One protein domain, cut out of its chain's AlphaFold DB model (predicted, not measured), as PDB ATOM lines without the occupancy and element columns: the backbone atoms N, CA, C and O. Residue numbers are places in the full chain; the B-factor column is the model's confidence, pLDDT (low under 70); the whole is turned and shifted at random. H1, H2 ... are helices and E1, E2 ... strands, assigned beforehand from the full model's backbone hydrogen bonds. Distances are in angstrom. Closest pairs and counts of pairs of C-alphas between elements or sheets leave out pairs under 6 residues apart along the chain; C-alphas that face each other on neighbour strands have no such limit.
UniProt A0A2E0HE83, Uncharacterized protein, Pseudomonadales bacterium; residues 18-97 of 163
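AT A GLANCE: This is residues 18 to 97 of the 163 residues of an uncharacterized protein of Pseudomonadales bacterium (UniProt A0A2E0HE83). A small sheet of three short strands, E1, E2 and E3, stands in the middle, with the longest helix, H5, packed over one face and H4 over the opposite face. H1, H2 and H3 gather with H4 in a cluster away from H5. The printed part has 80 residues with five named helices and three named strands, in the order H1 E1 H2 H3 E2 H4 E3 H5; the sheet runs E1 E2 E3, all parallel, and the class is mixed. It is compact, with a radius of gyration of the C-alphas of 11.6 A and spans of 35 by 24 by 17 A.

HOW THE PARTS SIT: H1, residues 20 to 25, touches H2, residues 38 to 42; their closest C-alphas, of Ala 25 and Ala 40, are 4.9 A apart. Between E1, residues 34 to 37, and E2, residues 63 to 66, N 36 and O 64 are 2.8 A apart, within hydrogen-bond range. Between E2 and E3, residues 79 to 81, N 81 and O 65 are 2.8 A apart, within that range. E1, H2, H3 (residues 46 to 57) and E2 form a strand-helix-strand unit, two parallel neighbour strands with helices between, and so do E2, H4 (residues 72 to 76) and E3; both crossovers are right-handed. H3 touches H4, closest at the C-alphas of Gly 53 and Cys 76, 4.1 A. H4 lies over E2 at a height over the sheet of 8.9 A. H5, residues 84 to 96, is on the opposite face, over E2 at a height of 10.0 A, and runs along the strands, at 4 degrees to E2 on the local plane. In H2, H3 and H5 every O i to N i+4 pair is within hydrogen-bond range; H1 has 0 of 2, with 2 of 3 O i to N i+3 pairs, and H4 0 of 1, with 2 of 2.

IN THESE COORDINATES: H1 begins at C-alpha 20, (23.782, 18.823, -41.009). H3 is 16.6 A long and H5 18.1 A, ending at C-alpha 96, (5.634, 40.111, -27.247).

THE WHOLE: The two C-alphas farthest apart, of Ser 45 and Arg 96, are 35.8 A apart. The printed part has no cut and no long link; residue 30 alone has a pLDDT under 70.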
ATOM      1  N   PRO A  18      19.289  20.983 -36.430       88.38
ATOM      2  CA  PRO A  18      18.991  20.937 -37.856       88.38
ATOM      3  C   PRO A  18      19.692  19.757 -38.539       88.38
ATOM      4  O   PRO A  18      20.713  19.266 -38.050       88.38
ATOM      5  N   PRO A  19      19.196  19.306 -39.704       89.81
ATOM      6  CA  PRO A  19      19.965  18.421 -40.569       89.81
ATOM      7  C   PRO A  19      21.321  19.059 -40.898       89.81
ATOM      8  O   PRO A  19      21.358  20.221 -41.295       89.81
ATOM      9  N   ALA A  20      22.420  18.299 -40.814       88.56
ATOM     10  CA  ALA A  20      23.782  18.823 -41.009       88.56
ATOM     11  C   ALA A  20      23.957  19.610 -42.325       88.56
ATOM     12  O   ALA A  20      24.641  20.626 -42.383       88.56
ATOM     13  N   ALA A  21      23.281  19.173 -43.393       86.50
ATOM     14  CA  ALA A  21      23.305  19.856 -44.684       86.50
ATOM     15  C   ALA A  21      22.668  21.260 -44.661       86.50
ATOM     16  O   ALA A  21      23.017  22.092 -45.493       86.50
ATOM     17  N   ALA A  22      21.745  21.516 -43.732       88.81
ATOM     18  CA  ALA A  22      20.979  22.752 -43.619       88.81
ATOM     19  C   ALA A  22      21.464  23.677 -42.489       88.81
ATOM     20  O   ALA A  22      20.915  24.763 -42.336       88.81
ATOM     21  N   GLU A  23      22.504  23.305 -41.730       88.75
ATOM     22  CA  GLU A  23      23.064  24.142 -40.653       88.75
ATOM     23  C   GLU A  23      23.391  25.562 -41.127       88.75
ATOM     24  O   GLU A  23      23.092  26.530 -40.440       88.75
ATOM     25  N   ARG A  24      23.932  25.695 -42.345       89.06
ATOM     26  CA  ARG A  24      24.271  26.995 -42.944       89.06
ATOM     27  C   ARG A  24      23.060  27.869 -43.263       89.06
ATOM     28  O   ARG A  24      23.231  29.072 -43.421       89.06
ATOM     29  N   ALA A  25      21.882  27.268 -43.412       89.31
ATOM     30  CA  ALA A  25      20.641  27.988 -43.651       89.31
ATOM     31  C   ALA A  25      19.970  28.424 -42.344       89.31
ATOM     32  O   ALA A  25      19.096  29.280 -42.380       89.31
ATOM     33  N   VAL A  26      20.354  27.865 -41.195       90.69
ATOM     34  CA  VAL A  26      19.818  28.285 -39.899       90.69
ATOM     35  C   VAL A  26      20.576  29.518 -39.424       90.69
ATOM     36  O   VAL A  26      21.773  29.463 -39.150       90.69
ATOM     37  N   LEU A  27      19.864  30.635 -39.312       86.81
ATOM     38  CA  LEU A  27      20.367  31.830 -38.649       86.81
ATOM     39  C   LEU A  27      20.178  31.686 -37.131       86.81
ATOM     40  O   LEU A  27      19.409  30.839 -36.668       86.81
ATOM     41  N   GLU A  28      20.891  32.501 -36.343       76.19
ATOM     42  CA  GLU A  28      20.723  32.531 -34.884       76.19
ATOM     43  C   GLU A  28      19.233  32.585 -34.501       76.19
ATOM     44  O   GLU A  28      18.420  33.183 -35.207       76.19
ATOM     45  N   SER A  29      18.868  31.956 -33.379       73.06
ATOM     46  CA  SER A  29      17.489  31.910 -32.876       73.06
ATOM     47  C   SER A  29      17.286  32.982 -31.793       73.06
ATOM     48  O   SER A  29      17.588  32.744 -30.619       73.06
ATOM     49  N   PRO A  30      16.810  34.195 -32.141       65.12
ATOM     50  CA  PRO A  30      16.583  35.267 -31.181       65.12
ATOM     51  C   PRO A  30      15.273  35.040 -30.410       65.12
ATOM     52  O   PRO A  30      14.242  35.667 -30.673       65.12
ATOM     53  N   GLY A  31      15.306  34.161 -29.411       74.19
ATOM     54  CA  GLY A  31      14.179  33.941 -28.503       74.19
ATOM     55  C   GLY A  31      13.141  32.954 -29.057       74.19
ATOM     56  O   GLY A  31      13.528  31.880 -29.507       74.19
ATOM     57  N   PRO A  32      11.823  33.240 -28.998       89.25
ATOM     58  CA  PRO A  32      10.787  32.246 -29.286       89.25
ATOM     59  C   PRO A  32      10.537  32.037 -30.792       89.25
ATOM     60  O   PRO A  32       9.400  31.812 -31.188       89.25
ATOM     61  N   ALA A  33      11.568  32.146 -31.636       93.69
ATOM     62  CA  ALA A  33      11.486  31.960 -33.084       93.69
ATOM     63  C   ALA A  33      12.786  31.374 -33.653       93.69
ATOM     64  O   ALA A  33      13.886  31.681 -33.185       93.69
ATOM     65  N   LEU A  34      12.648  30.577 -34.707       95.12
ATOM     66  CA  LEU A  34      13.742  30.111 -35.549       95.12
ATOM     67  C   LEU A  34      13.790  30.959 -36.823       95.12
ATOM     68  O   LEU A  34      12.742  31.255 -37.396       95.12
ATOM     69  N   VAL A  35      14.985  31.324 -37.283       95.94
ATOM     70  CA  VAL A  35      15.160  32.110 -38.509       95.94
ATOM     71  C   VAL A  35      15.972  31.307 -39.521       95.94
ATOM     72  O   VAL A  35      17.007  30.744 -39.170       95.94
ATOM     73  N   LEU A  36      15.505  31.247 -40.768       96.25
ATOM     74  CA  LEU A  36      16.187  30.579 -41.874       96.25
ATOM     75  C   LEU A  36      16.569  31.567 -42.971       96.25
ATOM     76  O   LEU A  36      15.742  32.368 -43.393       96.25
ATOM     77  N   ASP A  37      17.786  31.460 -43.486       96.38
ATOM     78  CA  ASP A  37      18.199  32.070 -44.746       96.38
ATOM     79  C   ASP A  37      17.659  31.228 -45.912       96.38
ATOM     80  O   ASP A  37      18.099  30.099 -46.160       96.38
ATOM     81  N   LEU A  38      16.683  31.781 -46.632       96.88
ATOM     82  CA  LEU A  38      16.042  31.108 -47.758       96.88
ATOM     83  C   LEU A  38      16.978  30.960 -48.962       96.88
ATOM     84  O   LEU A  38      16.871  29.971 -49.683       96.88
ATOM     85  N   ALA A  39      17.921  31.885 -49.165       94.50
ATOM     86  CA  ALA A  39      18.884  31.788 -50.260       94.50
ATOM     87  C   ALA A  39      19.885  30.650 -50.014       94.50
ATOM     88  O   ALA A  39      20.215  29.896 -50.932       94.50
ATOM     89  N   ALA A  40      20.328  30.479 -48.764       94.88
ATOM     90  CA  ALA A  40      21.145  29.334 -48.371       94.88
ATOM     91  C   ALA A  40      20.362  28.011 -48.463       94.88
ATOM     92  O   ALA A  40      20.920  26.996 -48.884       94.88
ATOM     93  N   ALA A  41      19.075  28.018 -48.104       95.69
ATOM     94  CA  ALA A  41      18.213  26.843 -48.207       95.69
ATOM     95  C   ALA A  41      17.905  26.442 -49.664       95.69
ATOM     96  O   ALA A  41      17.827  25.250 -49.956       95.69
ATOM     97  N   ASP A  42      17.793  27.395 -50.593       95.88
ATOM     98  CA  ASP A  42      17.578  27.111 -52.022       95.88
ATOM     99  C   ASP A  42      18.783  26.424 -52.692       95.88
ATOM    100  O   ASP A  42      18.635  25.797 -53.741       95.88
ATOM    101  N   ALA A  43      19.975  26.491 -52.087       95.56
ATOM    102  CA  ALA A  43      21.152  25.757 -52.557       95.56
ATOM    103  C   ALA A  43      21.118  24.254 -52.202       95.56
ATOM    104  O   ALA A  43      21.983  23.493 -52.647       95.56
ATOM    105  N   LEU A  44      20.153  23.816 -51.389       95.94
ATOM    106  CA  LEU A  44      19.987  22.417 -51.007       95.94
ATOM    107  C   LEU A  44      19.420  21.590 -52.167       95.94
ATOM    108  O   LEU A  44      18.582  22.039 -52.947       95.94
ATOM    109  N   SER A  45      19.824  20.322 -52.249       96.75
ATOM    110  CA  SER A  45      19.151  19.362 -53.133       96.75
ATOM    111  C   SER A  45      17.689  19.160 -52.717       96.75
ATOM    112  O   SER A  45      17.334  19.337 -51.552       96.75
ATOM    113  N   ALA A  46      16.841  18.688 -53.635       95.81
ATOM    114  CA  ALA A  46      15.425  18.437 -53.348       95.81
ATOM    115  C   ALA A  46      15.200  17.513 -52.128       95.81
ATOM    116  O   ALA A  46      14.301  17.754 -51.326       95.81
ATOM    117  N   ALA A  47      16.043  16.488 -51.952       96.19
ATOM    118  CA  ALA A  47      15.967  15.588 -50.800       96.19
ATOM    119  C   ALA A  47      16.340  16.288 -49.480       96.19
ATOM    120  O   ALA A  47      15.696  16.070 -48.455       96.19
ATOM    121  N   GLN A  48      17.354  17.157 -49.504       96.25
ATOM    122  CA  GLN A  48      17.757  17.953 -48.342       96.25
ATOM    123  C   GLN A  48      16.707  19.013 -47.995       96.25
ATOM    124  O   GLN A  48      16.429  19.221 -46.818       96.25
ATOM    125  N   LEU A  49      16.088  19.634 -49.001       96.31
ATOM    126  CA  LEU A  49      15.013  20.600 -48.802       96.31
ATOM    127  C   LEU A  49      13.762  19.940 -48.206       96.31
ATOM    128  O   LEU A  49      13.159  20.476 -47.281       96.31
ATOM    129  N   ALA A  50      13.411  18.736 -48.664       96.19
ATOM    130  CA  ALA A  50      12.336  17.951 -48.062       96.19
ATOM    131  C   ALA A  50      12.633  17.595 -46.593       96.19
ATOM    132  O   ALA A  50      11.762  17.732 -45.734       96.19
ATOM    133  N   ALA A  51      13.872  17.191 -46.285       96.12
ATOM    134  CA  ALA A  51      14.298  16.924 -44.910       96.12
ATOM    135  C   ALA A  51      14.246  18.186 -44.028       96.12
ATOM    136  O   ALA A  51      13.809  18.107 -42.879       96.12
ATOM    137  N   LEU A  52      14.634  19.347 -44.572       96.56
ATOM    138  CA  LEU A  52      14.504  20.639 -43.901       96.56
ATOM    139  C   LEU A  52      13.035  20.958 -43.594       96.56
ATOM    140  O   LEU A  52      12.724  21.289 -42.456       96.56
ATOM    141  N   GLY A  53      12.127  20.790 -44.559       96.38
ATOM    142  CA  GLY A  53      10.695  21.026 -44.360       96.38
ATOM    143  C   GLY A  53      10.082  20.158 -43.257       96.38
ATOM    144  O   GLY A  53       9.347  20.666 -42.410       96.38
ATOM    145  N   ILE A  54      10.442  18.869 -43.207       95.94
ATOM    146  CA  ILE A  54      10.018  17.957 -42.127       95.94
ATOM    147  C   ILE A  54      10.523  18.460 -40.772       95.94
ATOM    148  O   ILE A  54       9.751  18.542 -39.815       95.94
ATOM    149  N   TRP A  55      11.804  18.822 -40.691       96.06
ATOM    150  CA  TRP A  55      12.400  19.324 -39.459       96.06
ATOM    151  C   TRP A  55      11.769  20.648 -39.005       96.06
ATOM    152  O   TRP A  55      11.449  20.793 -37.825       96.06
ATOM    153  N   CYS A  56      11.520  21.594 -39.914       95.88
ATOM    154  CA  CYS A  56      10.845  22.856 -39.600       95.88
ATOM    155  C   CYS A  56       9.437  22.630 -39.041       95.88
ATOM    156  O   CYS A  56       9.056  23.249 -38.046       95.88
ATOM    157  N   GLY A  57       8.683  21.699 -39.636       95.00
ATOM    158  CA  GLY A  57       7.333  21.350 -39.188       95.00
ATOM    159  C   GLY A  57       7.282  20.833 -37.746       95.00
ATOM    160  O   GLY A  57       6.273  21.021 -37.066       95.00
ATOM    161  N   GLN A  58       8.381  20.259 -37.251       93.25
ATOM    162  CA  GLN A  58       8.505  19.720 -35.894       93.25
ATOM    163  C   GLN A  58       8.929  20.759 -34.847       93.25
ATOM    164  O   GLN A  58       8.958  20.442 -33.657       93.25
ATOM    165  N   GLN A  59       9.260  21.991 -35.247       92.94
ATOM    166  CA  GLN A  59       9.776  22.970 -34.293       92.94
ATOM    167  C   GLN A  59       8.685  23.478 -33.345       92.94
ATOM    168  O   GLN A  59       7.608  23.870 -33.811       92.94
ATOM    169  N   PRO A  60       8.965  23.576 -32.031       91.75
ATOM    170  CA  PRO A  60       8.033  24.109 -31.039       91.75
ATOM    171  C   PRO A  60       8.027  25.649 -31.016       91.75
ATOM    172  O   PRO A  60       7.747  26.256 -29.986       91.75
ATOM    173  N   VAL A  61       8.372  26.284 -32.140       93.69
ATOM    174  CA  VAL A  61       8.446  27.735 -32.337       93.69
ATOM    175  C   VAL A  61       8.073  28.085 -33.786       93.69
ATOM    176  O   VAL A  61       8.218  27.233 -34.673       93.69
ATOM    177  N   PRO A  62       7.613  29.321 -34.051       96.50
ATOM    178  CA  PRO A  62       7.537  29.860 -35.403       96.50
ATOM    179  C   PRO A  62       8.887  29.805 -36.126       96.50
ATOM    180  O   PRO A  62       9.922  30.150 -35.551       96.50
ATOM    181  N   VAL A  63       8.854  29.419 -37.397       96.88
ATOM    182  CA  VAL A  63       9.985  29.407 -38.325       96.88
ATOM    183  C   VAL A  63       9.791  30.532 -39.339       96.88
ATOM    184  O   VAL A  63       8.834  30.527 -40.115       96.88
ATOM    185  N   VAL A  64      10.701  31.502 -39.326       97.25
ATOM    186  CA  VAL A  64      10.694  32.677 -40.204       97.25
ATOM    187  C   VAL A  64      11.769  32.512 -41.273       97.25
ATOM    188  O   VAL A  64      12.948  32.413 -40.950       97.25
ATOM    189  N   GLY A  65      11.382  32.505 -42.544       97.31
ATOM    190  CA  GLY A  65      12.320  32.556 -43.663       97.31
ATOM    191  C   GLY A  65      12.688  33.994 -44.020       97.31
ATOM    192  O   GLY A  65      11.807  34.842 -44.117       97.31
ATOM    193  N   VAL A  66      13.965  34.272 -44.244       97.31
ATOM    194  CA  VAL A  66      14.484  35.559 -44.712       97.31
ATOM    195  C   VAL A  66      14.969  35.392 -46.140       97.31
ATOM    196  O   VAL A  66      15.800  34.530 -46.420       97.31
ATOM    197  N   GLY A  67      14.443  36.208 -47.045       95.56
ATOM    198  CA  GLY A  67      14.774  36.146 -48.463       95.56
ATOM    199  C   GLY A  67      13.557  36.403 -49.350       95.56
ATOM    200  O   GLY A  67      12.498  36.778 -48.852       95.56
ATOM    201  N   PRO A  68      13.697  36.224 -50.673       92.56
ATOM    202  CA  PRO A  68      12.635  36.538 -51.620       92.56
ATOM    203  C   PRO A  68      11.450  35.579 -51.475       92.56
ATOM    204  O   PRO A  68      11.630  34.364 -51.359       92.56
ATOM    205  N   TYR A  69      10.224  36.094 -51.606       90.19
ATOM    206  CA  TYR A  69       9.009  35.268 -51.552       90.19
ATOM    207  C   TYR A  69       8.954  34.177 -52.644       90.19
ATOM    208  O   TYR A  69       8.261  33.170 -52.498       90.19
ATOM    209  N   GLY A  70       9.701  34.353 -53.739       93.38
ATOM    210  CA  GLY A  70       9.833  33.372 -54.822       93.38
ATOM    211  C   GLY A  70      10.727  32.161 -54.515       93.38
ATOM    212  O   GLY A  70      10.829  31.280 -55.364       93.38
ATOM    213  N   SER A  71      11.372  32.109 -53.345       95.00
ATOM    214  CA  SER A  71      12.223  30.990 -52.926       95.00
ATOM    215  C   SER A  71      11.454  29.662 -52.874       95.00
ATOM    216  O   SER A  71      10.325  29.604 -52.375       95.00
ATOM    217  N   ALA A  72      12.076  28.573 -53.336       94.38
ATOM    218  CA  ALA A  72      11.497  27.233 -53.218       94.38
ATOM    219  C   ALA A  72      11.453  26.784 -51.748       94.38
ATOM    220  O   ALA A  72      10.487  26.149 -51.310       94.38
ATOM    221  N   ALA A  73      12.449  27.193 -50.959       95.88
ATOM    222  CA  ALA A  73      12.519  26.944 -49.526       95.88
ATOM    223  C   ALA A  73      11.408  27.620 -48.706       95.88
ATOM    224  O   ALA A  73      11.194  27.235 -47.555       95.88
ATOM    225  N   ARG A  74      10.621  28.536 -49.295       96.88
ATOM    226  CA  ARG A  74       9.422  29.109 -48.655       96.88
ATOM    227  C   ARG A  74       8.457  28.040 -48.134       96.88
ATOM    228  O   ARG A  74       7.806  28.255 -47.119       96.88
ATOM    229  N   ALA A  75       8.359  26.892 -48.803       95.19
ATOM    230  CA  ALA A  75       7.484  25.802 -48.369       95.19
ATOM    231  C   ALA A  75       7.898  25.174 -47.020       95.19
ATOM    232  O   ALA A  75       7.120  24.426 -46.436       95.19
ATOM    233  N   CYS A  76       9.107  25.465 -46.529       96.44
ATOM    234  CA  CYS A  76       9.644  24.933 -45.279       96.44
ATOM    235  C   CYS A  76       9.420  25.858 -44.071       96.44
ATOM    236  O   CYS A  76       9.845  25.505 -42.977       96.44
ATOM    237  N   VAL A  77       8.825  27.045 -44.235       97.25
ATOM    238  CA  VAL A  77       8.697  28.053 -43.164       97.25
ATOM    239  C   VAL A  77       7.243  28.451 -42.931       97.25
ATOM    240  O   VAL A  77       6.405  28.297 -43.817       97.25
ATOM    241  N   ASP A  78       6.934  28.999 -41.752       97.06
ATOM    242  CA  ASP A  78       5.575  29.469 -41.442       97.06
ATOM    243  C   ASP A  78       5.288  30.841 -42.068       97.06
ATOM    244  O   ASP A  78       4.147  31.162 -42.400       97.06
ATOM    245  N   VAL A  79       6.321  31.676 -42.207       96.56
ATOM    246  CA  VAL A  79       6.219  33.039 -42.740       96.56
ATOM    247  C   VAL A  79       7.539  33.470 -43.380       96.56
ATOM    248  O   VAL A  79       8.610  33.045 -42.949       96.56
ATOM    249  N   VAL A  80       7.464  34.332 -44.398       97.62
ATOM    250  CA  VAL A  80       8.628  34.944 -45.056       97.62
ATOM    251  C   VAL A  80       8.725  36.420 -44.680       97.62
ATOM    252  O   VAL A  80       7.710  37.111 -44.643       97.62
ATOM    253  N   ALA A  81       9.943  36.885 -44.423       96.88
ATOM    254  CA  ALA A  81      10.312  38.287 -44.328       96.88
ATOM    255  C   ALA A  81      11.213  38.659 -45.514       96.88
ATOM    256  O   ALA A  81      12.323  38.139 -45.642       96.88
ATOM    257  N   GLU A  82      10.763  39.588 -46.361       96.00
ATOM    258  CA  GLU A  82      11.524  40.020 -47.549       96.00
ATOM    259  C   GLU A  82      12.481  41.187 -47.246       96.00
ATOM    260  O   GLU A  82      13.241  41.631 -48.106       96.00
ATOM    261  N   SER A  83      12.453  41.705 -46.014       95.38
ATOM    262  CA  SER A  83      13.338  42.773 -45.550       95.38
ATOM    263  C   SER A  83      13.669  42.647 -44.066       95.38
ATOM    264  O   SER A  83      12.873  42.129 -43.277       95.38
ATOM    265  N   ASP A  84      14.795  43.231 -43.653       93.81
ATOM    266  CA  ASP A  84      15.181  43.310 -42.240       93.81
ATOM    267  C   ASP A  84      14.118  44.013 -41.390       93.81
ATOM    268  O   ASP A  84      13.814  43.588 -40.278       93.81
ATOM    269  N   ALA A  85      13.497  45.075 -41.910       96.25
ATOM    270  CA  ALA A  85      12.444  45.794 -41.195       96.25
ATOM    271  C   ALA A  85      11.232  44.893 -40.900       96.25
ATOM    272  O   ALA A  85      10.648  44.962 -39.811       96.25
ATOM    273  N   GLU A  86      10.870  44.033 -41.853       96.25
ATOM    274  CA  GLU A  86       9.803  43.051 -41.692       96.25
ATOM    275  C   GLU A  86      10.185  41.944 -40.711       96.25
ATOM    276  O   GLU A  86       9.405  41.667 -39.794       96.25
ATOM    277  N   LEU A  87      11.391  41.383 -40.839       95.31
ATOM    278  CA  LEU A  87      11.917  40.384 -39.909       95.31
ATOM    279  C   LEU A  87      11.873  40.916 -38.476       95.31
ATOM    280  O   LEU A  87      11.294  40.296 -37.587       95.31
ATOM    281  N   GLN A  88      12.399  42.120 -38.253       94.94
ATOM    282  CA  GLN A  88      12.411  42.744 -36.934       94.94
ATOM    283  C   GLN A  88      10.995  43.008 -36.403       94.94
ATOM    284  O   GLN A  88      10.747  42.898 -35.202       94.94
ATOM    285  N   ARG A  89      10.034  43.343 -37.273       95.94
ATOM    286  CA  ARG A  89       8.623  43.482 -36.882       95.94
ATOM    287  C   ARG A  89       8.026  42.144 -36.440       95.94
ATOM    288  O   ARG A  89       7.352  42.114 -35.411       95.94
ATOM    289  N   LEU A  90       8.275  41.069 -37.186       95.69
ATOM    290  CA  LEU A  90       7.821  39.720 -36.841       95.69
ATOM    291  C   LEU A  90       8.429  39.263 -35.514       95.69
ATOM    292  O   LEU A  90       7.685  38.908 -34.602       95.69
ATOM    293  N   LEU A  91       9.750  39.371 -35.361       95.25
ATOM    294  CA  LEU A  91      10.454  38.973 -34.140       95.25
ATOM    295  C   LEU A  91       9.954  39.739 -32.911       95.25
ATOM    296  O   LEU A  91       9.678  39.121 -31.886       95.25
ATOM    297  N   ARG A  92       9.734  41.059 -33.012       94.94
ATOM    298  CA  ARG A  92       9.144  41.843 -31.909       94.94
ATOM    299  C   ARG A  92       7.740  41.370 -31.534       94.94
ATOM    300  O   ARG A  92       7.405  41.343 -30.352       94.94
ATOM    301  N   ASN A  93       6.910  41.023 -32.516       94.94
ATOM    302  CA  ASN A  93       5.561  40.522 -32.251       94.94
ATOM    303  C   ASN A  93       5.598  39.140 -31.592       94.94
ATOM    304  O   ASN A  93       4.890  38.929 -30.608       94.94
ATOM    305  N   ILE A  94       6.460  38.245 -32.078       95.62
ATOM    306  CA  ILE A  94       6.644  36.897 -31.529       95.62
ATOM    307  C   ILE A  94       7.196  36.966 -30.099       95.62
ATOM    308  O   ILE A  94       6.687  36.296 -29.210       95.62
ATOM    309  N   GLN A  95       8.159  37.849 -29.828       94.00
ATOM    310  CA  GLN A  95       8.672  38.090 -28.474       94.00
ATOM    311  C   GLN A  95       7.613  38.670 -27.530       94.00
ATOM    312  O   GLN A  95       7.610  38.363 -26.340       94.00
ATOM    313  N   ARG A  96       6.710  39.513 -28.043       93.38
ATOM    314  CA  ARG A  96       5.634  40.111 -27.247       93.38
ATOM    315  C   ARG A  96       4.499  39.129 -26.945       93.38
ATOM    316  O   ARG A  96       3.871  39.263 -25.895       93.38
ATOM    317  N   PHE A  97       4.228  38.194 -27.855       94.38
ATOM    318  CA  PHE A  97       3.131  37.225 -27.766       94.38
ATOM    319  C   PHE A  97       3.587  35.804 -28.162       94.38
ATOM    320  O   PHE A  97       3.118  35.259 -29.172       94.38
TER     321      PHE A  97